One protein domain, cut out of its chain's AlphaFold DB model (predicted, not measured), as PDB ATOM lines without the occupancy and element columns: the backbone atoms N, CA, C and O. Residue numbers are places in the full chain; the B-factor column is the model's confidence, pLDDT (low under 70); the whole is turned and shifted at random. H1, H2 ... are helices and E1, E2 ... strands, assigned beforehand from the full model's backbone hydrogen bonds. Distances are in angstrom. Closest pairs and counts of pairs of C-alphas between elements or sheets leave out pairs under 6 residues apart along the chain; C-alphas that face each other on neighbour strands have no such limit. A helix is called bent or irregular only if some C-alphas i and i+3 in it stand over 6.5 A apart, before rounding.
ATOM      1  N   LYS A 148     171.537 116.969 172.194       96.38
ATOM      2  CA  LYS A 148     171.863 115.765 172.946       96.38
ATOM      3  C   LYS A 148     171.331 114.541 172.216       96.38
ATOM      4  O   LYS A 148     170.139 114.451 171.941       96.38
ATOM      5  N   SER A 149     172.201 113.568 171.960       97.94
ATOM      6  CA  SER A 149     171.782 112.265 171.437       97.94
ATOM      7  C   SER A 149     170.944 111.505 172.463       97.94
ATOM      8  O   SER A 149     171.327 111.397 173.633       97.94
ATOM      9  N   LEU A 150     169.805 110.971 172.022       98.00
ATOM     10  CA  LEU A 150     168.969 110.064 172.812       98.00
ATOM     11  C   LEU A 150     169.200 108.592 172.425       98.00
ATOM     12  O   LEU A 150     168.691 107.695 173.095       98.00
ATOM     13  N   GLY A 151     169.985 108.331 171.373       98.19
ATOM     14  CA  GLY A 151     170.254 106.999 170.832       98.19
ATOM     15  C   GLY A 151     169.516 106.725 169.518       98.19
ATOM     16  O   GLY A 151     169.202 107.641 168.764       98.19
ATOM     17  N   MET A 152     169.260 105.445 169.229       97.88
ATOM     18  CA  MET A 152     168.700 104.988 167.948       97.88
ATOM     19  C   MET A 152     167.181 104.790 168.015       97.88
ATOM     20  O   MET A 152     166.700 103.819 168.611       97.88
ATOM     21  N   ALA A 153     166.429 105.687 167.379       98.00
ATOM     22  CA  ALA A 153     164.985 105.564 167.207       98.00
ATOM     23  C   ALA A 153     164.643 104.513 166.139       98.00
ATOM     24  O   ALA A 153     165.456 104.216 165.263       98.00
ATOM     25  N   THR A 154     163.436 103.945 166.201       97.12
ATOM     26  CA  THR A 154     162.849 103.235 165.050       97.12
ATOM     27  C   THR A 154     162.084 104.243 164.201       97.12
ATOM     28  O   THR A 154     161.185 104.901 164.718       97.12
ATOM     29  N   PHE A 155     162.418 104.344 162.917       98.12
ATOM     30  CA  PHE A 155     161.837 105.303 161.986       98.12
ATOM     31  C   PHE A 155     161.136 104.607 160.813       98.12
ATOM     32  O   PHE A 155     161.671 103.656 160.244       98.12
ATOM     33  N   ILE A 156     159.945 105.098 160.468       97.00
ATOM     34  CA  ILE A 156     159.162 104.757 159.274       97.00
ATOM     35  C   ILE A 156     158.815 106.086 158.596       97.00
ATOM     36  O   ILE A 156     158.112 106.909 159.184       97.00
ATOM     37  N   GLU A 157     159.338 106.325 157.389       94.06
ATOM     38  CA  GLU A 157     159.382 107.680 156.820       94.06
ATOM     39  C   GLU A 157     158.114 108.100 156.067       94.06
ATOM     40  O   GLU A 157     157.797 109.275 156.076       94.06
ATOM     41  N   ASP A 158     157.347 107.178 155.477       96.75
ATOM     42  CA  ASP A 158     156.051 107.396 154.787       96.75
ATOM     43  C   ASP A 158     155.894 108.681 153.926       96.75
ATOM     44  O   ASP A 158     154.770 109.090 153.611       96.75
ATOM     45  N   PHE A 159     156.995 109.305 153.490       97.50
ATOM     46  CA  PHE A 159     157.022 110.409 152.538       97.50
ATOM     47  C   PHE A 159     157.327 109.855 151.152       97.50
ATOM     48  O   PHE A 159     156.473 109.846 150.262       97.50
ATOM     49  N   ILE A 160     158.556 109.362 151.001       96.12
ATOM     50  CA  ILE A 160     159.159 108.894 149.758       96.12
ATOM     51  C   ILE A 160     158.549 107.550 149.376       96.12
ATOM     52  O   ILE A 160     158.084 107.377 148.251       96.12
ATOM     53  N   THR A 161     158.458 106.622 150.328       95.50
ATOM     54  CA  THR A 161     157.815 105.313 150.148       95.50
ATOM     55  C   THR A 161     156.359 105.438 149.718       95.50
ATOM     56  O   THR A 161     155.951 104.767 148.768       95.50
ATOM     57  N   THR A 162     155.589 106.344 150.335       94.88
ATOM     58  CA  THR A 162     154.219 106.652 149.896       94.88
ATOM     59  C   THR A 162     154.209 107.236 148.481       94.88
ATOM     60  O   THR A 162     153.385 106.821 147.664       94.88
ATOM     61  N   PHE A 163     155.092 108.191 148.176       95.00
ATOM     62  CA  PHE A 163     155.107 108.871 146.880       95.00
ATOM     63  C   PHE A 163     155.443 107.929 145.717       95.00
ATOM     64  O   PHE A 163     154.792 107.980 144.676       95.00
ATOM     65  N   PHE A 164     156.416 107.036 145.910       94.38
ATOM     66  CA  PHE A 164     156.842 106.059 144.902       94.38
ATOM     67  C   PHE A 164     156.091 104.721 144.973       94.38
ATOM     68  O   PHE A 164     156.268 103.874 144.099       94.38
ATOM     69  N   GLY A 165     155.233 104.518 145.977       94.19
ATOM     70  CA  GLY A 165     154.437 103.298 146.127       94.19
ATOM     71  C   GLY A 165     155.272 102.050 146.425       94.19
ATOM     72  O   GLY A 165     154.956 100.969 145.928       94.19
ATOM     73  N   VAL A 166     156.338 102.196 147.213       94.00
ATOM     74  CA  VAL A 166     157.268 101.114 147.576       94.00
ATOM     75  C   VAL A 166     157.114 100.698 149.045       94.00
ATOM     76  O   VAL A 166     156.400 101.338 149.816       94.00
ATOM     77  N   ALA A 167     157.748  99.588 149.436       91.81
ATOM     78  CA  ALA A 167     157.656  99.045 150.792       91.81
ATOM     79  C   ALA A 167     158.213 100.014 151.850       91.81
ATOM     80  O   ALA A 167     159.365 100.439 151.774       91.81
ATOM     81  N   ASN A 168     157.422 100.303 152.879       92.00
ATOM     82  CA  ASN A 168     157.792 101.213 153.957       92.00
ATOM     83  C   ASN A 168     158.194 100.413 155.206       92.00
ATOM     84  O   ASN A 168     157.363 100.129 156.066       92.00
ATOM     85  N   ASP A 169     159.459  99.984 155.246       91.06
ATOM     86  CA  ASP A 169     159.992  99.152 156.330       91.06
ATOM     87  C   ASP A 169     160.641 100.024 157.416       91.06
ATOM     88  O   ASP A 169     161.287 101.023 157.084       91.06
ATOM     89  N   PRO A 170     160.541  99.641 158.700       94.81
ATOM     90  CA  PRO A 170     161.210 100.349 159.780       94.81
ATOM     91  C   PRO A 170     162.731 100.194 159.709       94.81
ATOM     92  O   PRO A 170     163.255  99.113 159.435       94.81
ATOM     93  N   TYR A 171     163.451 101.257 160.056       96.50
ATOM     94  CA  TYR A 171     164.909 101.247 160.179       96.50
ATOM     95  C   TYR A 171     165.374 102.106 161.357       96.50
ATOM     96  O   TYR A 171     164.580 102.784 162.011       96.50
ATOM     97  N   LYS A 172     166.660 102.002 161.706       97.44
ATOM     98  CA  LYS A 172     167.240 102.705 162.855       97.44
ATOM     99  C   LYS A 172     167.912 103.995 162.416       97.44
ATOM    100  O   LYS A 172     168.731 103.973 161.504       97.44
ATOM    101  N   VAL A 173     167.588 105.085 163.106       98.19
ATOM    102  CA  VAL A 173     168.178 106.407 162.876       98.19
ATOM    103  C   VAL A 173     168.503 107.044 164.219       98.19
ATOM    104  O   VAL A 173     167.731 106.914 165.173       98.19
ATOM    105  N   GLU A 174     169.649 107.714 164.317       98.62
ATOM    106  CA  GLU A 174     169.976 108.478 165.518       98.62
ATOM    107  C   GLU A 174     168.978 109.628 165.679       98.62
ATOM    108  O   GLU A 174     168.722 110.377 164.735       98.62
ATOM    109  N   ILE A 175     168.440 109.783 166.886       98.75
ATOM    110  CA  ILE A 175     167.611 110.923 167.259       98.75
ATOM    111  C   ILE A 175     168.314 111.764 168.322       98.75
ATOM    112  O   ILE A 175     168.914 111.249 169.272       98.75
ATOM    113  N   GLN A 176     168.227 113.077 168.158       98.69
ATOM    114  CA  GLN A 176     168.762 114.060 169.086       98.69
ATOM    115  C   GLN A 176     167.649 115.010 169.529       98.69
ATOM    116  O   GLN A 176     166.721 115.277 168.768       98.69
ATOM    117  N   GLU A 177     167.758 115.537 170.743       98.25
ATOM    118  CA  GLU A 177     166.873 116.568 171.284       98.25
ATOM    119  C   GLU A 177     167.658 117.857 171.517       98.25
ATOM    120  O   GLU A 177     168.819 117.828 171.941       98.25
ATOM    121  N   ASN A 178     167.033 118.988 171.213       97.00
ATOM    122  CA  ASN A 178     167.611 120.298 171.457       97.00
ATOM    123  C   ASN A 178     167.638 120.587 172.966       97.00
ATOM    124  O   ASN A 178     166.603 120.541 173.629       97.00
ATOM    125  N   GLU A 179     168.801 120.935 173.523       93.75
ATOM    126  CA  GLU A 179     168.912 121.169 174.973       93.75
ATOM    127  C   GLU A 179     168.297 122.511 175.419       93.75
ATOM    128  O   GLU A 179     168.067 122.716 176.610       93.75
ATOM    129  N   LEU A 180     168.013 123.427 174.484       91.69
ATOM    130  CA  LEU A 180     167.394 124.732 174.754       91.69
ATOM    131  C   LEU A 180     165.877 124.726 174.542       91.69
ATOM    132  O   LEU A 180     165.172 125.537 175.143       91.69
ATOM    133  N   GLN A 181     165.375 123.823 173.700       93.88
ATOM    134  CA  GLN A 181     163.958 123.671 173.389       93.88
ATOM    135  C   GLN A 181     163.540 122.200 173.551       93.88
ATOM    136  O   GLN A 181     163.528 121.458 172.567       93.88
ATOM    137  N   PRO A 182     163.168 121.774 174.774       95.44
ATOM    138  CA  PRO A 182     162.643 120.433 175.010       95.44
ATOM    139  C   PRO A 182     161.470 120.104 174.079       95.44
ATOM    140  O   PRO A 182     160.611 120.951 173.822       95.44
ATOM    141  N   GLY A 183     161.444 118.879 173.563       96.94
ATOM    142  CA  GLY A 183     160.482 118.432 172.556       96.94
ATOM    143  C   GLY A 183     160.809 118.851 171.118       96.94
ATOM    144  O   GLY A 183     160.097 118.438 170.205       96.94
ATOM    145  N   LEU A 184     161.868 119.627 170.866       98.31
ATOM    146  CA  LEU A 184     162.405 119.795 169.515       98.31
ATOM    147  C   LEU A 184     163.415 118.680 169.232       98.31
ATOM    148  O   LEU A 184     164.522 118.668 169.773       98.31
ATOM    149  N   PHE A 185     163.029 117.754 168.361       98.69
ATOM    150  CA  PHE A 185     163.838 116.605 167.978       98.69
ATOM    151  C   PHE A 185     164.413 116.765 166.578       98.69
ATOM    152  O   PHE A 185     163.847 117.461 165.734       98.69
ATOM    153  N   ARG A 186     165.504 116.052 166.299       98.44
ATOM    154  CA  ARG A 186     165.989 115.841 164.937       98.44
ATOM    155  C   ARG A 186     166.497 114.423 164.733       98.44
ATOM    156  O   ARG A 186     167.212 113.893 165.583       98.44
ATOM    157  N   LEU A 187     166.152 113.831 163.597       98.69
ATOM    158  CA  LEU A 187     166.789 112.610 163.108       98.69
ATOM    159  C   LEU A 187     168.054 112.976 162.332       98.69
ATOM    160  O   LEU A 187     168.016 113.908 161.529       98.69
ATOM    161  N   VAL A 188     169.153 112.257 162.559       98.12
ATOM    162  CA  VAL A 188     170.454 112.507 161.914       98.12
ATOM    163  C   VAL A 188     170.607 111.620 160.683       98.12
ATOM    164  O   VAL A 188     170.560 110.398 160.795       98.12
ATOM    165  N   ASN A 189     170.795 112.236 159.516       97.12
ATOM    166  CA  ASN A 189     170.921 111.576 158.214       97.12
ATOM    167  C   ASN A 189     169.851 110.488 157.959       97.12
ATOM    168  O   ASN A 189     170.200 109.389 157.520       97.12
ATOM    169  N   PRO A 190     168.547 110.755 158.208       97.56
ATOM    170  CA  PRO A 190     167.500 109.738 158.060       97.56
ATOM    171  C   PRO A 190     167.416 109.196 156.631       97.56
ATOM    172  O   PRO A 190     167.107 108.031 156.428       97.56
ATOM    173  N   PHE A 191     167.745 110.035 155.652       96.81
ATOM    174  CA  PHE A 191     167.766 109.702 154.235       96.81
ATOM    175  C   PHE A 191     169.199 109.586 153.690       96.81
ATOM    176  O   PHE A 191     169.451 109.926 152.542       96.81
ATOM    177  N   GLY A 192     170.161 109.189 154.527       94.62
ATOM    178  CA  GLY A 192     171.547 108.931 154.122       94.62
ATOM    179  C   GLY A 192     171.801 107.445 153.858       94.62
ATOM    180  O   GLY A 192     170.933 106.731 153.364       94.62
ATOM    181  N   GLU A 193     172.977 106.964 154.265       93.25
ATOM    182  CA  GLU A 193     173.446 105.582 154.053       93.25
ATOM    183  C   GLU A 193     172.498 104.500 154.611       93.25
ATOM    184  O   GLU A 193     172.350 103.435 154.018       93.25
ATOM    185  N   ALA A 194     171.834 104.756 155.743       91.94
ATOM    186  CA  ALA A 194     170.923 103.786 156.363       91.94
ATOM    187  C   ALA A 194     169.588 103.628 155.609       91.94
ATOM    188  O   ALA A 194     168.834 102.686 155.877       91.94
ATOM    189  N   TYR A 195     169.271 104.541 154.687       96.06
ATOM    190  CA  TYR A 195     168.031 104.502 153.932       96.06
ATOM    191  C   TYR A 195     168.155 103.523 152.764       96.06
ATOM    192  O   TYR A 195     168.863 103.768 151.795       96.06
ATOM    193  N   LYS A 196     167.422 102.407 152.835       94.38
ATOM    194  CA  LYS A 196     167.556 101.255 151.917       94.38
ATOM    195  C   LYS A 196     167.351 101.544 150.423       94.38
ATOM    196  O   LYS A 196     167.604 100.660 149.611       94.38
ATOM    197  N   TYR A 197     166.805 102.708 150.078       94.75
ATOM    198  CA  TYR A 197     166.563 103.115 148.694       94.75
ATOM    199  C   TYR A 197     167.648 104.030 148.129       94.75
ATOM    200  O   TYR A 197     167.543 104.386 146.963       94.75
ATOM    201  N   ASN A 198     168.656 104.389 148.927       94.12
ATOM    202  CA  ASN A 198     169.788 105.181 148.470       94.12
ATOM    203  C   ASN A 198     171.020 104.322 148.195       94.12
ATOM    204  O   ASN A 198     171.339 103.388 148.933       94.12
ATOM    205  N   GLU A 199     171.756 104.728 147.171       91.19
ATOM    206  CA  GLU A 199     173.112 104.307 146.848       91.19
ATOM    207  C   GLU A 199     174.086 105.489 146.995       91.19
ATOM    208  O   GLU A 199     173.694 106.654 147.087       91.19
ATOM    209  N   THR A 200     175.392 105.209 147.035       88.81
ATOM    210  CA  THR A 200     176.413 106.263 147.099       88.81
ATOM    211  C   THR A 200     176.248 107.248 145.939       88.81
ATOM    212  O   THR A 200     176.355 106.866 144.776       88.81
ATOM    213  N   GLY A 201     176.060 108.526 146.272       90.75
ATOM    214  CA  GLY A 201     175.825 109.604 145.310       90.75
ATOM    215  C   GLY A 201     174.372 110.075 145.232       90.75
ATOM    216  O   GLY A 201     174.139 111.141 144.670       90.75
ATOM    217  N   ASP A 202     173.422 109.349 145.833       93.88
ATOM    218  CA  ASP A 202     172.006 109.749 145.870       93.88
ATOM    219  C   ASP A 202     171.709 110.856 146.889       93.88
ATOM    220  O   ASP A 202     170.656 111.494 146.825       93.88
ATOM    221  N   TRP A 203     172.623 111.093 147.831       94.44
ATOM    222  CA  TRP A 203     172.548 112.178 148.803       94.44
ATOM    223  C   TRP A 203     173.872 112.944 148.893       94.44
ATOM    224  O   TRP A 203     174.942 112.404 148.611       94.44
ATOM    225  N   ASP A 204     173.798 114.207 149.309       93.56
ATOM    226  CA  ASP A 204     174.969 115.028 149.627       93.56
ATOM    227  C   ASP A 204     175.596 114.572 150.953       93.56
ATOM    228  O   ASP A 204     175.087 114.881 152.031       93.56
ATOM    229  N   ASP A 205     176.710 113.845 150.867       91.75
ATOM    230  CA  ASP A 205     177.478 113.326 152.003       91.75
ATOM    231  C   ASP A 205     178.538 114.308 152.539       91.75
ATOM    232  O   ASP A 205     179.261 113.991 153.487       91.75
ATOM    233  N   SER A 206     178.620 115.527 151.989       89.00
ATOM    234  CA  SER A 206     179.584 116.544 152.435       89.00
ATOM    235  C   SER A 206     179.234 117.168 153.791       89.00
ATOM    236  O   SER A 206     180.050 117.880 154.392       89.00
ATOM    237  N   ARG A 207     178.017 116.913 154.283       87.62
ATOM    238  CA  ARG A 207     177.474 117.414 155.545       87.62
ATOM    239  C   ARG A 207     176.381 116.493 156.074       87.62
ATOM    240  O   ARG A 207     175.799 115.712 155.332       87.62
ATOM    241  N   ASP A 208     176.038 116.680 157.342       92.19
ATOM    242  CA  ASP A 208     174.839 116.066 157.901       92.19
ATOM    243  C   ASP A 208     173.570 116.788 157.431       92.19
ATOM    244  O   ASP A 208     173.505 118.030 157.380       92.19
ATOM    245  N   TRP A 209     172.546 115.984 157.175       95.81
ATOM    246  CA  TRP A 209     171.168 116.377 156.925       95.81
ATOM    247  C   TRP A 209     170.285 115.915 158.073       95.81
ATOM    248  O   TRP A 209     170.527 114.883 158.697       95.81
ATOM    249  N   TYR A 210     169.245 116.687 158.357       97.44
ATOM    250  CA  TYR A 210     168.387 116.451 159.507       97.44
ATOM    251  C   TYR A 210     166.921 116.438 159.092       97.44
ATOM    252  O   TYR A 210     166.526 117.153 158.173       97.44
ATOM    253  N   LEU A 211     166.119 115.636 159.793       98.50
ATOM    254  CA  LEU A 211     164.667 115.800 159.823       98.50
ATOM    255  C   LEU A 211     164.279 116.321 161.203       98.50
ATOM    256  O   LEU A 211     164.221 115.553 162.163       98.50
ATOM    257  N   GLU A 212     164.051 117.625 161.298       98.44
ATOM    258  CA  GLU A 212     163.614 118.302 162.512       98.44
ATOM    259  C   GLU A 212     162.103 118.166 162.708       98.44
ATOM    260  O   GLU A 212     161.312 118.417 161.791       98.44
ATOM    261  N   ILE A 213     161.710 117.795 163.924       98.81
ATOM    262  CA  ILE A 213     160.332 117.554 164.342       98.81
ATOM    263  C   ILE A 213     160.090 118.335 165.630       98.81
ATOM    264  O   ILE A 213     160.720 118.072 166.654       98.81
ATOM    265  N   ASN A 214     159.165 119.292 165.593       98.69
ATOM    266  CA  ASN A 214     158.774 120.039 166.778       98.69
ATOM    267  C   ASN A 214     157.593 119.340 167.455       98.69
ATOM    268  O   ASN A 214     156.479 119.372 166.938       98.69
ATOM    269  N   ALA A 215     157.859 118.733 168.607       98.50
ATOM    270  CA  ALA A 215     156.904 118.079 169.493       98.50
ATOM    271  C   ALA A 215     156.858 118.739 170.887       98.50
ATOM    272  O   ALA A 215     156.492 118.097 171.870       98.50
ATOM    273  N   ALA A 216     157.228 120.023 170.987       97.81
ATOM    274  CA  ALA A 216     157.153 120.777 172.241       97.81
ATOM    275  C   ALA A 216     155.707 120.902 172.769       97.81
ATOM    276  O   ALA A 216     155.497 120.943 173.980       97.81
ATOM    277  N   ASP A 217     154.713 120.924 171.871       98.25
ATOM    278  CA  ASP A 217     153.314 120.606 172.184       98.25
ATOM    279  C   ASP A 217     153.038 119.154 171.752       98.25
ATOM    280  O   ASP A 217     152.977 118.890 170.546       98.25
ATOM    281  N   PRO A 218     152.839 118.212 172.696       97.69
ATOM    282  CA  PRO A 218     152.596 116.803 172.389       97.69
ATOM    283  C   PRO A 218     151.382 116.531 171.492       97.69
ATOM    284  O   PRO A 218     151.346 115.508 170.823       97.69
ATOM    285  N   SER A 219     150.396 117.432 171.448       97.44
ATOM    286  CA  SER A 219     149.198 117.326 170.590       97.44
ATOM    287  C   SER A 219     149.285 118.169 169.307       97.44
ATOM    288  O   SER A 219     148.368 118.205 168.484       97.44
ATOM    289  N   GLY A 220     150.376 118.920 169.170       98.25
ATOM    290  CA  GLY A 220     150.614 119.908 168.128       98.25
ATOM    291  C   GLY A 220     151.904 119.631 167.372       98.25
ATOM    292  O   GLY A 220     152.610 120.575 167.021       98.25
ATOM    293  N   VAL A 221     152.247 118.361 167.142       98.88
ATOM    294  CA  VAL A 221     153.526 118.012 166.517       98.88
ATOM    295  C   VAL A 221     153.538 118.449 165.055       98.88
ATOM    296  O   VAL A 221     152.581 118.214 164.310       98.88
ATOM    297  N   TYR A 222     154.624 119.079 164.609       98.81
ATOM    298  CA  TYR A 222     154.772 119.498 163.217       98.81
ATOM    299  C   TYR A 222     156.224 119.464 162.737       98.81
ATOM    300  O   TYR A 222     157.181 119.451 163.509       98.81
ATOM    301  N   MET A 223     156.374 119.477 161.417       98.69
ATOM    302  CA  MET A 223     157.646 119.601 160.706       98.69
ATOM    303  C   MET A 223     157.531 120.725 159.683       98.69
ATOM    304  O   MET A 223     156.606 120.710 158.859       98.69
ATOM    305  N   ASN A 224     158.471 121.668 159.704       98.19
ATOM    306  CA  ASN A 224     158.647 122.591 158.586       98.19
ATOM    307  C   ASN A 224     159.066 121.810 157.334       98.19
ATOM    308  O   ASN A 224     159.627 120.715 157.431       98.19
ATOM    309  N   VAL A 225     158.784 122.373 156.156       98.00
ATOM    310  CA  VAL A 225     159.319 121.819 154.908       98.00
ATOM    311  C   VAL A 225     160.828 122.028 154.911       98.00
ATOM    312  O   VAL A 225     161.296 123.158 155.043       98.00
ATOM    313  N   GLN A 226     161.569 120.938 154.781       98.00
ATOM    314  CA  GLN A 226     163.020 120.901 154.898       98.00
ATOM    315  C   GLN A 226     163.611 119.929 153.880       98.00
ATOM    316  O   GLN A 226     162.954 118.984 153.440       98.00
ATOM    317  N   GLN A 227     164.845 120.198 153.474       97.62
ATOM    318  CA  GLN A 227     165.563 119.396 152.491       97.62
ATOM    319  C   GLN A 227     166.129 118.133 153.138       97.62
ATOM    320  O   GLN A 227     166.605 118.162 154.269       97.62
ATOM    321  N   THR A 228     166.083 117.031 152.397       96.81
ATOM    322  CA  THR A 228     166.546 115.713 152.864       96.81
ATOM    323  C   THR A 228     168.018 115.448 152.568       96.81
ATOM    324  O   THR A 228     168.581 114.508 153.119       96.81
ATOM    325  N   GLY A 229     168.619 116.247 151.681       95.50
ATOM    326  CA  GLY A 229     169.943 116.000 151.117       95.50
ATOM    327  C   GLY A 229     169.951 115.072 149.909       95.50
ATOM    328  O   GLY A 229     170.986 114.969 149.262       95.50
ATOM    329  N   MET A 230     168.822 114.434 149.582       96.12
ATOM    330  CA  MET A 230     168.709 113.534 148.434       96.12
ATOM    331  C   MET A 230     168.405 114.265 147.127       96.12
ATOM    332  O   MET A 230     167.601 115.202 147.107       96.12
ATOM    333  N   ASP A 231     168.948 113.751 146.026       95.44
ATOM    334  CA  ASP A 231     168.557 114.104 144.660       95.44
ATOM    335  C   ASP A 231     168.679 112.887 143.728       95.44
ATOM    336  O   ASP A 231     169.771 112.476 143.345       95.44
ATOM    337  N   TRP A 232     167.537 112.332 143.315       94.56
ATOM    338  CA  TRP A 232     167.461 111.201 142.378       94.56
ATOM    339  C   TRP A 232     167.293 111.636 140.911       94.56
ATOM    340  O   TRP A 232     166.690 110.930 140.100       94.56
ATOM    341  N   GLY A 233     167.767 112.833 140.558       93.50
ATOM    342  CA  GLY A 233     167.617 113.415 139.222       93.50
ATOM    343  C   GLY A 233     166.291 114.151 139.003       93.50
ATOM    344  O   GLY A 233     165.955 114.487 137.867       93.50
ATOM    345  N   TYR A 234     165.548 114.410 140.082       93.62
ATOM    346  CA  TYR A 234     164.336 115.240 140.098       93.62
ATOM    347  C   TYR A 234     164.538 116.538 140.893       93.62
ATOM    348  O   TYR A 234     163.565 117.217 141.238       93.62
ATOM    349  N   GLY A 235     165.792 116.878 141.191       95.25
ATOM    350  CA  GLY A 235     166.161 117.983 142.053       95.25
ATOM    351  C   GLY A 235     166.017 117.621 143.531       95.25
ATOM    352  O   GLY A 235     165.350 116.652 143.902       95.25
ATOM    353  N   MET A 236     166.612 118.459 144.383       96.94
ATOM    354  CA  MET A 236     166.644 118.274 145.836       96.94
ATOM    355  C   MET A 236     165.266 117.927 146.415       96.94
ATOM    356  O   MET A 236     164.304 118.701 146.298       96.94
ATOM    357  N   ILE A 237     165.188 116.776 147.079       98.12
ATOM    358  CA  ILE A 237     163.963 116.280 147.694       98.12
ATOM    359  C   ILE A 237     163.755 116.977 149.040       98.12
ATOM    360  O   ILE A 237     164.651 117.018 149.888       98.12
ATOM    361  N   SER A 238     162.555 117.513 149.252       98.38
ATOM    362  CA  SER A 238     162.135 118.123 150.515       98.38
ATOM    363  C   SER A 238     160.897 117.436 151.073       98.38
ATOM    364  O   SER A 238     160.014 117.018 150.324       98.38
ATOM    365  N   VAL A 239     160.823 117.352 152.397       98.69
ATOM    366  CA  VAL A 239     159.722 116.731 153.140       98.69
ATOM    367  C   VAL A 239     159.263 117.645 154.268       98.69
ATOM    368  O   VAL A 239     159.999 118.522 154.714       98.69
ATOM    369  N   GLY A 240     158.035 117.465 154.737       98.38
ATOM    370  CA  GLY A 240     157.519 118.207 155.883       98.38
ATOM    371  C   GLY A 240     156.063 117.886 156.177       98.38
ATOM    372  O   GLY A 240     155.443 117.052 155.526       98.38
ATOM    373  N   SER A 241     155.489 118.567 157.159       98.69
ATOM    374  CA  SER A 241     154.068 118.424 157.489       98.69
ATOM    375  C   SER A 241     153.233 119.519 156.826       98.69
ATOM    376  O   SER A 241     153.699 120.642 156.610       98.69
ATOM    377  N   MET A 242     151.964 119.225 156.555       98.50
ATOM    378  CA  MET A 242     150.986 120.213 156.106       98.50
ATOM    379  C   MET A 242     150.785 121.312 157.152       98.50
ATOM    380  O   MET A 242     150.705 122.478 156.774       98.50
ATOM    381  N   ALA A 243     150.806 120.969 158.445       98.50
ATOM    382  CA  ALA A 243     150.769 121.948 159.528       98.50
ATOM    383  C   ALA A 243     151.932 122.951 159.435       98.50
ATOM    384  O   ALA A 243     151.695 124.154 159.337       98.50
ATOM    385  N   GLY A 244     153.179 122.472 159.366       98.44
ATOM    386  CA  GLY A 244     154.358 123.339 159.248       98.44
ATOM    387  C   GLY A 244     154.348 124.193 157.976       98.44
ATOM    388  O   GLY A 244     154.646 125.385 158.022       98.44
ATOM    389  N   HIS A 245     153.912 123.629 156.847       98.31
ATOM    390  CA  HIS A 245     153.754 124.380 155.600       98.31
ATOM    391  C   HIS A 245     152.690 125.489 155.681       98.31
ATOM    392  O   HIS A 245     152.877 126.588 155.158       98.31
ATOM    393  N   ASN A 246     151.553 125.224 156.321       98.31
ATOM    394  CA  ASN A 246     150.499 126.223 156.495       98.31
ATOM    395  C   ASN A 246     150.914 127.306 157.498       98.31
ATOM    396  O   ASN A 246     150.633 128.488 157.286       98.31
ATOM    397  N   MET A 247     151.638 126.927 158.554       98.19
ATOM    398  CA  MET A 247     152.195 127.866 159.525       98.19
ATOM    399  C   MET A 247     153.242 128.785 158.894       98.19
ATOM    400  O   MET A 247     153.235 129.987 159.152       98.19
ATOM    401  N   SER A 248     154.058 128.282 157.958       96.75
ATOM    402  CA  SER A 248     154.981 129.130 157.187       96.75
ATOM    403  C   SER A 248     154.260 130.143 156.280       96.75
ATOM    404  O   SER A 248     154.887 131.068 155.768       96.75
ATOM    405  N   LYS A 249     152.947 129.981 156.066       96.69
ATOM    406  CA  LYS A 249     152.067 130.912 155.339       96.69
ATOM    407  C   LYS A 249     151.228 131.800 156.268       96.69
ATOM    408  O   LYS A 249     150.378 132.543 155.779       96.69
ATOM    409  N   GLY A 250     151.475 131.750 157.577       97.31
ATOM    410  CA  GLY A 250     150.860 132.628 158.573       97.31
ATOM    411  C   GLY A 250     149.688 132.029 159.351       97.31
ATOM    412  O   GLY A 250     149.071 132.764 160.117       97.31
ATOM    413  N   GLN A 251     149.373 130.738 159.183       98.19
ATOM    414  CA  GLN A 251     148.407 130.064 160.062       98.19
ATOM    415  C   GLN A 251     149.034 129.756 161.430       98.19
ATOM    416  O   GLN A 251     150.248 129.613 161.568       98.19
ATOM    417  N   THR A 252     148.202 129.657 162.457       98.31
ATOM    418  CA  THR A 252     148.611 129.342 163.830       98.31
ATOM    419  C   THR A 252     148.597 127.836 164.086       98.31
ATOM    420  O   THR A 252     147.908 127.081 163.397       98.31
ATOM    421  N   LEU A 253     149.334 127.391 165.111       98.06
ATOM    422  CA  LEU A 253     149.330 125.988 165.530       98.06
ATOM    423  C   LEU A 253     147.927 125.523 165.955       98.06
ATOM    424  O   LEU A 253     147.497 124.441 165.567       98.06
ATOM    425  N   GLU A 254     147.185 126.363 166.676       98.38
ATOM    426  CA  GLU A 254     145.821 126.051 167.121       98.38
ATOM    427  C   GLU A 254     144.852 125.850 165.945       98.38
ATOM    428  O   GLU A 254     144.032 124.933 165.972       98.38
ATOM    429  N   GLU A 255     144.989 126.621 164.861       98.31
ATOM    430  CA  GLU A 255     144.225 126.380 163.628       98.31
ATOM    431  C   GLU A 255     144.587 125.031 162.984       98.31
ATOM    432  O   GLU A 255     143.701 124.347 162.471       98.31
ATOM    433  N   GLN A 256     145.859 124.611 163.032       98.56
ATOM    434  CA  GLN A 256     146.278 123.313 162.480       98.56
ATOM    435  C   GLN A 256     145.784 122.135 163.320       98.56
ATOM    436  O   GLN A 256     145.373 121.120 162.754       98.56
ATOM    437  N   LYS A 257     145.782 122.280 164.650       97.94
ATOM    438  CA  LYS A 257     145.215 121.294 165.581       97.94
ATOM    439  C   LYS A 257     143.718 121.139 165.344       97.94
ATOM    440  O   LYS A 257     143.240 120.027 165.144       97.94
ATOM    441  N   ALA A 258     142.989 122.255 165.252       97.25
ATOM    442  CA  ALA A 258     141.557 122.251 164.951       97.25
ATOM    443  C   ALA A 258     141.232 121.636 163.575       97.25
ATOM    444  O   ALA A 258     140.180 121.025 163.406       97.25
ATOM    445  N   ALA A 259     142.136 121.772 162.598       96.81
ATOM    446  CA  ALA A 259     142.004 121.162 161.277       96.81
ATOM    447  C   ALA A 259     142.432 119.680 161.216       96.81
ATOM    448  O   ALA A 259     142.249 119.047 160.175       96.81
ATOM    449  N   GLY A 260     143.001 119.122 162.293       96.44
ATOM    450  CA  GLY A 260     143.493 117.741 162.333       96.44
ATOM    451  C   GLY A 260     144.750 117.503 161.488       96.44
ATOM    452  O   GLY A 260     144.928 116.414 160.945       96.44
ATOM    453  N   TYR A 261     145.598 118.525 161.319       98.06
ATOM    454  CA  TYR A 261     146.816 118.445 160.496       98.06
ATOM    455  C   TYR A 261     148.110 118.255 161.291       98.06
ATOM    456  O   TYR A 261     149.161 118.054 160.679       98.06
ATOM    457  N   THR A 262     148.056 118.332 162.619       98.56
ATOM    458  CA  THR A 262     149.204 118.096 163.499       98.56
ATOM    459  C   THR A 262     149.358 116.619 163.835       98.56
ATOM    460  O   THR A 262     148.395 115.855 163.822       98.56
ATOM    461  N   GLY A 263     150.595 116.219 164.106       98.44
ATOM    462  CA  GLY A 263     150.916 114.927 164.692       98.44
ATOM    463  C   GLY A 263     150.752 114.915 166.209       98.44
ATOM    464  O   GLY A 263     150.484 115.951 166.826       98.44
ATOM    465  N   ASN A 264     150.989 113.744 166.794       97.62
ATOM    466  CA  ASN A 264     150.978 113.518 168.237       97.62
ATOM    467  C   ASN A 264     152.316 112.942 168.701       97.62
ATOM    468  O   ASN A 264     152.955 112.197 167.959       97.62
ATOM    469  N   PHE A 265     152.712 113.269 169.930       97.56
ATOM    470  CA  PHE A 265     153.827 112.668 170.646       97.56
ATOM    471  C   PHE A 265     153.336 112.109 171.981       97.56
ATOM    472  O   PHE A 265     153.084 112.854 172.924       97.56
ATOM    473  N   GLU A 266     153.197 110.793 172.068       91.62
ATOM    474  CA  GLU A 266     152.664 110.120 173.254       91.62
ATOM    475  C   GLU A 266     153.434 108.823 173.504       91.62
ATOM    476  O   GLU A 266     153.750 108.102 172.564       91.62
ATOM    477  N   ASN A 267     153.779 108.523 174.761       88.00
ATOM    478  CA  ASN A 267     154.477 107.284 175.145       88.00
ATOM    479  C   ASN A 267     155.761 107.000 174.338       88.00
ATOM    480  O   ASN A 267     156.092 105.855 174.038       88.00
ATOM    481  N   GLY A 268     156.500 108.053 173.975       93.88
ATOM    482  CA  GLY A 268     157.712 107.921 173.168       93.88
ATOM    483  C   GLY A 268     157.449 107.658 171.682       93.88
ATOM    484  O   GLY A 268     158.379 107.295 170.972       93.88
ATOM    485  N   LEU A 269     156.224 107.842 171.196       96.25
ATOM    486  CA  LEU A 269     155.833 107.627 169.808       96.25
ATOM    487  C   LEU A 269     155.399 108.941 169.160       96.25
ATOM    488  O   LEU A 269     154.451 109.570 169.623       96.25
ATOM    489  N   ILE A 270     156.059 109.328 168.068       98.56
ATOM    490  CA  ILE A 270     155.597 110.406 167.190       98.56
ATOM    491  C   ILE A 270     154.853 109.801 166.001       98.56
ATOM    492  O   ILE A 270     155.415 108.969 165.284       98.56
ATOM    493  N   THR A 271     153.629 110.266 165.753       97.94
ATOM    494  CA  THR A 271     152.808 109.889 164.590       97.94
ATOM    495  C   THR A 271     152.200 111.112 163.915       97.94
ATOM    496  O   THR A 271     152.099 112.184 164.510       97.94
ATOM    497  N   PHE A 272     151.768 110.949 162.662       98.19
ATOM    498  CA  PHE A 272     151.012 111.962 161.925       98.19
ATOM    499  C   PHE A 272     149.738 111.360 161.320       98.19
ATOM    500  O   PHE A 272     149.794 110.242 160.794       98.19
ATOM    501  N   PRO A 273     148.606 112.094 161.301       97.31
ATOM    502  CA  PRO A 273     147.386 111.625 160.651       97.31
ATOM    503  C   PRO A 273     147.601 111.351 159.160       97.31
ATOM    504  O   PRO A 273     148.437 111.982 158.505       97.31
ATOM    505  N   ALA A 274     146.813 110.438 158.594       95.56
ATOM    506  CA  ALA A 274     146.926 110.098 157.183       95.56
ATOM    507  C   ALA A 274     146.761 111.336 156.278       95.56
ATOM    508  O   ALA A 274     145.888 112.177 156.498       95.56
ATOM    509  N   LYS A 275     147.568 111.426 155.215       96.69
ATOM    510  CA  LYS A 275     147.533 112.500 154.202       96.69
ATOM    511  C   LYS A 275     147.862 113.903 154.728       96.69
ATOM    512  O   LYS A 275     147.493 114.888 154.081       96.69
ATOM    513  N   THR A 276     148.556 114.004 155.866       98.31
ATOM    514  CA  THR A 276     149.011 115.284 156.447       98.31
ATOM    515  C   THR A 276     150.494 115.570 156.255       98.31
ATOM    516  O   THR A 276     150.952 116.656 156.601       98.31
ATOM    517  N   LEU A 277     151.243 114.649 155.653       98.69
ATOM    518  CA  LEU A 277     152.640 114.858 155.291       98.69
ATOM    519  C   LEU A 277     152.776 115.301 153.835       98.69
ATOM    520  O   LEU A 277     151.870 115.099 153.025       98.69
ATOM    521  N   LEU A 278     153.897 115.940 153.522       98.56
ATOM    522  CA  LEU A 278     154.189 116.545 152.232       98.56
ATOM    523  C   LEU A 278     155.575 116.135 151.741       98.56
ATOM    524  O   LEU A 278     156.518 116.050 152.528       98.56
ATOM    525  N   VAL A 279     155.690 115.959 150.430       98.31
ATOM    526  CA  VAL A 279     156.949 115.744 149.712       98.31
ATOM    527  C   VAL A 279     156.990 116.627 148.466       98.31
ATOM    528  O   VAL A 279     155.961 116.857 147.828       98.31
ATOM    529  N   SER A 280     158.167 117.127 148.113       97.94
ATOM    530  CA  SER A 280     158.423 117.859 146.868       97.94
ATOM    531  C   SER A 280     159.807 117.525 146.331       97.94
ATOM    532  O   SER A 280     160.718 117.261 147.111       97.94
ATOM    533  N   MET A 281     159.986 117.619 145.017       97.69
ATOM    534  CA  MET A 281     161.287 117.500 144.351       97.69
ATOM    535  C   MET A 281     161.441 118.712 143.434       97.69
ATOM    536  O   MET A 281     160.496 119.043 142.715       97.69
ATOM    537  N   ALA A 282     162.570 119.416 143.515       96.94
ATOM    538  CA  ALA A 282     162.697 120.772 142.969       96.94
ATOM    539  C   ALA A 282     162.411 120.879 141.457       96.94
ATOM    540  O   ALA A 282     161.808 121.862 141.025       96.94
ATOM    541  N   ASP A 283     162.766 119.855 140.679       97.06
ATOM    542  CA  ASP A 283     162.604 119.823 139.220       97.06
ATOM    543  C   ASP A 283     161.364 119.024 138.769       97.06
ATOM    544  O   ASP A 283     161.063 118.935 137.576       97.06
ATOM    545  N   TYR A 284     160.597 118.457 139.707       95.25
ATOM    546  CA  TYR A 284     159.358 117.738 139.412       95.25
ATOM    547  C   TYR A 284     158.136 118.647 139.570       95.25
ATOM    548  O   TYR A 284     157.861 119.155 140.657       95.25
ATOM    549  N   GLN A 285     157.365 118.813 138.489       94.38
ATOM    550  CA  GLN A 285     156.139 119.630 138.460       94.38
ATOM    551  C   GLN A 285     156.326 121.012 139.119       94.38
ATOM    552  O   GLN A 285     155.553 121.404 139.994       94.38
ATOM    553  N   ASP A 286     157.381 121.725 138.711       93.19
ATOM    554  CA  ASP A 286     157.734 123.065 139.200       93.19
ATOM    555  C   ASP A 286     157.915 123.147 140.734       93.19
ATOM    556  O   ASP A 286     157.594 124.163 141.356       93.19
ATOM    557  N   GLY A 287     158.405 122.070 141.362       92.75
ATOM    558  CA  GLY A 287     158.621 122.009 142.811       92.75
ATOM    559  C   GLY A 287     157.331 121.859 143.619       92.75
ATOM    560  O   GLY A 287     157.271 122.272 144.780       92.75
ATOM    561  N   GLY A 288     156.276 121.310 143.009       95.62
ATOM    562  CA  GLY A 288     154.986 121.096 143.660       95.62
ATOM    563  C   GLY A 288     155.084 120.252 144.938       95.62
ATOM    564  O   GLY A 288     155.874 119.314 145.029       95.62
ATOM    565  N   LEU A 289     154.249 120.577 145.930       96.00
ATOM    566  CA  LEU A 289     154.093 119.788 147.156       96.00
ATOM    567  C   LEU A 289     152.963 118.771 146.986       96.00
ATOM    568  O   LEU A 289     151.812 119.139 146.737       96.00
ATOM    569  N   PHE A 290     153.285 117.499 147.183       97.69
ATOM    570  CA  PHE A 290     152.364 116.374 147.080       97.69
ATOM    571  C   PHE A 290     152.087 115.790 148.454       97.69
ATOM    572  O   PHE A 290     152.975 115.720 149.300       97.69
ATOM    573  N   LYS A 291     150.845 115.354 148.677       97.44
ATOM    574  CA  LYS A 291     150.465 114.685 149.923       97.44
ATOM    575  C   LYS A 291     151.122 113.310 150.002       97.44
ATOM    576  O   LYS A 291     151.070 112.549 149.039       97.44
ATOM    577  N   ALA A 292     151.661 113.001 151.170       97.25
ATOM    578  CA  ALA A 292     152.242 111.717 151.525       97.25
ATOM    579  C   ALA A 292     151.551 111.138 152.773       97.25
ATOM    580  O   ALA A 292     150.497 111.633 153.178       97.25
ATOM    581  N   ASN A 293     152.116 110.096 153.387       96.75
ATOM    582  CA  ASN A 293     151.550 109.415 154.551       96.75
ATOM    583  C   ASN A 293     150.131 108.876 154.303       96.75
ATOM    584  O   ASN A 293     149.204 109.134 155.073       96.75
ATOM    585  N   ASN A 294     149.899 108.206 153.169       91.44
ATOM    586  CA  ASN A 294     148.538 107.908 152.693       91.44
ATOM    587  C   ASN A 294     147.723 107.031 153.652       91.44
ATOM    588  O   ASN A 294     146.491 107.108 153.639       91.44
ATOM    589  N   LYS A 295     148.407 106.206 154.452       88.38
ATOM    590  CA  LYS A 295     147.815 105.283 155.427       88.38
ATOM    591  C   LYS A 295     148.108 105.662 156.883       88.38
ATOM    592  O   LYS A 295     147.677 104.933 157.765       88.38
ATOM    593  N   GLY A 296     148.796 106.778 157.139       91.31
ATOM    594  CA  GLY A 296     149.174 107.154 158.503       91.31
ATOM    595  C   GLY A 296     150.301 106.293 159.078       91.31
ATOM    596  O   GLY A 296     150.305 106.064 160.281       91.31
ATOM    597  N   ALA A 297     151.204 105.760 158.244       93.94
ATOM    598  CA  ALA A 297     152.246 104.839 158.695       93.94
ATOM    599  C   ALA A 297     153.526 105.546 159.170       93.94
ATOM    600  O   ALA A 297     154.412 104.878 159.698       93.94
ATOM    601  N   PHE A 298     153.644 106.871 159.000       98.12
ATOM    602  CA  PHE A 298     154.773 107.627 159.544       98.12
ATOM    603  C   PHE A 298     154.914 107.390 161.049       98.12
ATOM    604  O   PHE A 298     153.961 107.584 161.810       98.12
ATOM    605  N   MET A 299     156.129 107.054 161.478       96.62
ATOM    606  CA  MET A 299     156.409 106.748 162.873       96.62
ATOM    607  C   MET A 299     157.840 107.105 163.259       96.62
ATOM    608  O   MET A 299     158.780 106.693 162.582       96.62
ATOM    609  N   VAL A 300     158.010 107.758 164.410       98.44
ATOM    610  CA  VAL A 300     159.286 107.788 165.142       98.44
ATOM    611  C   VAL A 300     159.052 107.228 166.540       98.44
ATOM    612  O   VAL A 300     158.393 107.863 167.359       98.44
ATOM    613  N   LEU A 301     159.592 106.044 166.820       97.38
ATOM    614  CA  LEU A 301     159.578 105.448 168.155       97.38
ATOM    615  C   LEU A 301     160.908 105.740 168.854       97.38
ATOM    616  O   LEU A 301     161.970 105.311 168.391       97.38
ATOM    617  N   MET A 302     160.831 106.463 169.969       97.25
ATOM    618  CA  MET A 302     161.976 106.892 170.761       97.25
ATOM    619  C   MET A 302     162.792 105.697 171.279       97.25
ATOM    620  O   MET A 302     162.242 104.624 171.550       97.25
TER     621      MET A 302
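AT A GLANCE: This is residues 148 to 302 of the 442 residues of an uncharacterized protein of Clostridiales bacterium (UniProt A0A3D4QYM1). A strongly curled sheet, E4 E3 E2 E1 E10 E7 E6, folds back on itself like part of a barrel, and a smaller sheet, E5 E8 E9, lies past its edge strand E4. H1 and H2 cover opposite faces of the smaller sheet, H3 sits at a far corner beside H2, and long unnamed stretches loop from E3 to E4 and from E4 to E5. The printed part has 155 residues, with three named helices and ten named strands in the order E1 H1 E2 E3 E4 E5 H2 H3 E6 E7 E8 E9 E10; both sheets are antiparallel. The class is mixed, though under half of the residues are in named elements. It is compact, with a radius of gyration of the C-alphas of 14.6 A and spans of 39 by 35 by 27 A.

HOW THE PARTS SIT: The largest sheet is a folded sheet, one sheet bent into two leaves that face each other: E4 (residues 210 to 214), E3 (184 to 188) and E2 (171 to 178) face E10 (299 to 301), E7 (269 to 271) and E6 (264 to 266), with E1 (148 to 156) as the hinge. E1 bends by 66 degrees at residue 151. E2 E3 E4 form a meander, each strand the antiparallel neighbour of the one before; N 186 and O 176 are 2.9 A apart, N 213 and O 185 2.8 A. Between the neighbour strands E1 and E2, N 153 and O 173 are within hydrogen-bond range at 2.8 A, and between the neighbour strands E1 and E10, N 156 and O 299 are within hydrogen-bond range at 2.9 A. N 270 and O 300 of E7 and E10 are 2.8 A apart; E6 and E7 are a hairpin, with N 269 and O 266 at 2.8 A. E5 (237 to 241) is near E4, and its residues 238 to 239 pair antiparallel with residues 226 to 227. E8 (277 to 281) is its neighbour, N 238 and O 280 at 2.8 A; E9 (290 to 292) forms a hairpin with E8, N 290 and O 279 at 2.8 A. H1 (160 to 164) is on this sheet at a height of 8.8 A, its closest C-alphas to E9 being Thr 162 and Ala 292, 5.7 A. H2 (242 to 247) is on the opposite face at a height of 6.5 A. H3 (253 to 258) touches H2, closest at the C-alphas of Ala 243 and Gln 256, 5.5 A, at a steep tilt of 47 degrees, opposite ways. In H1, H2 and H3 every O i to N i+4 pair is within hydrogen-bond range.

IN THESE COORDINATES: E1 begins at C-alpha 148 (171.863, 115.765, 172.946) and measures 21.7 A; E2 measures 22.3 A. E8 is 14.2 A, E5 14.1 A, E3 13.3 A and E4 12.6 A long. H3 ends at C-alpha 258 (141.557, 122.251, 164.951), and E10 ends at C-alpha 301 (159.578, 105.448, 168.155).

THE WHOLE: The C-alphas of Thr 200 and Ala 258, the two farthest apart, are 42.3 A apart. The printed part has no cut. The links E3 to E4, 21 residues, and E4 to E5, 22 residues, are long. The mean pLDDT of the printed part is 96.3, and no printed residue is under 70.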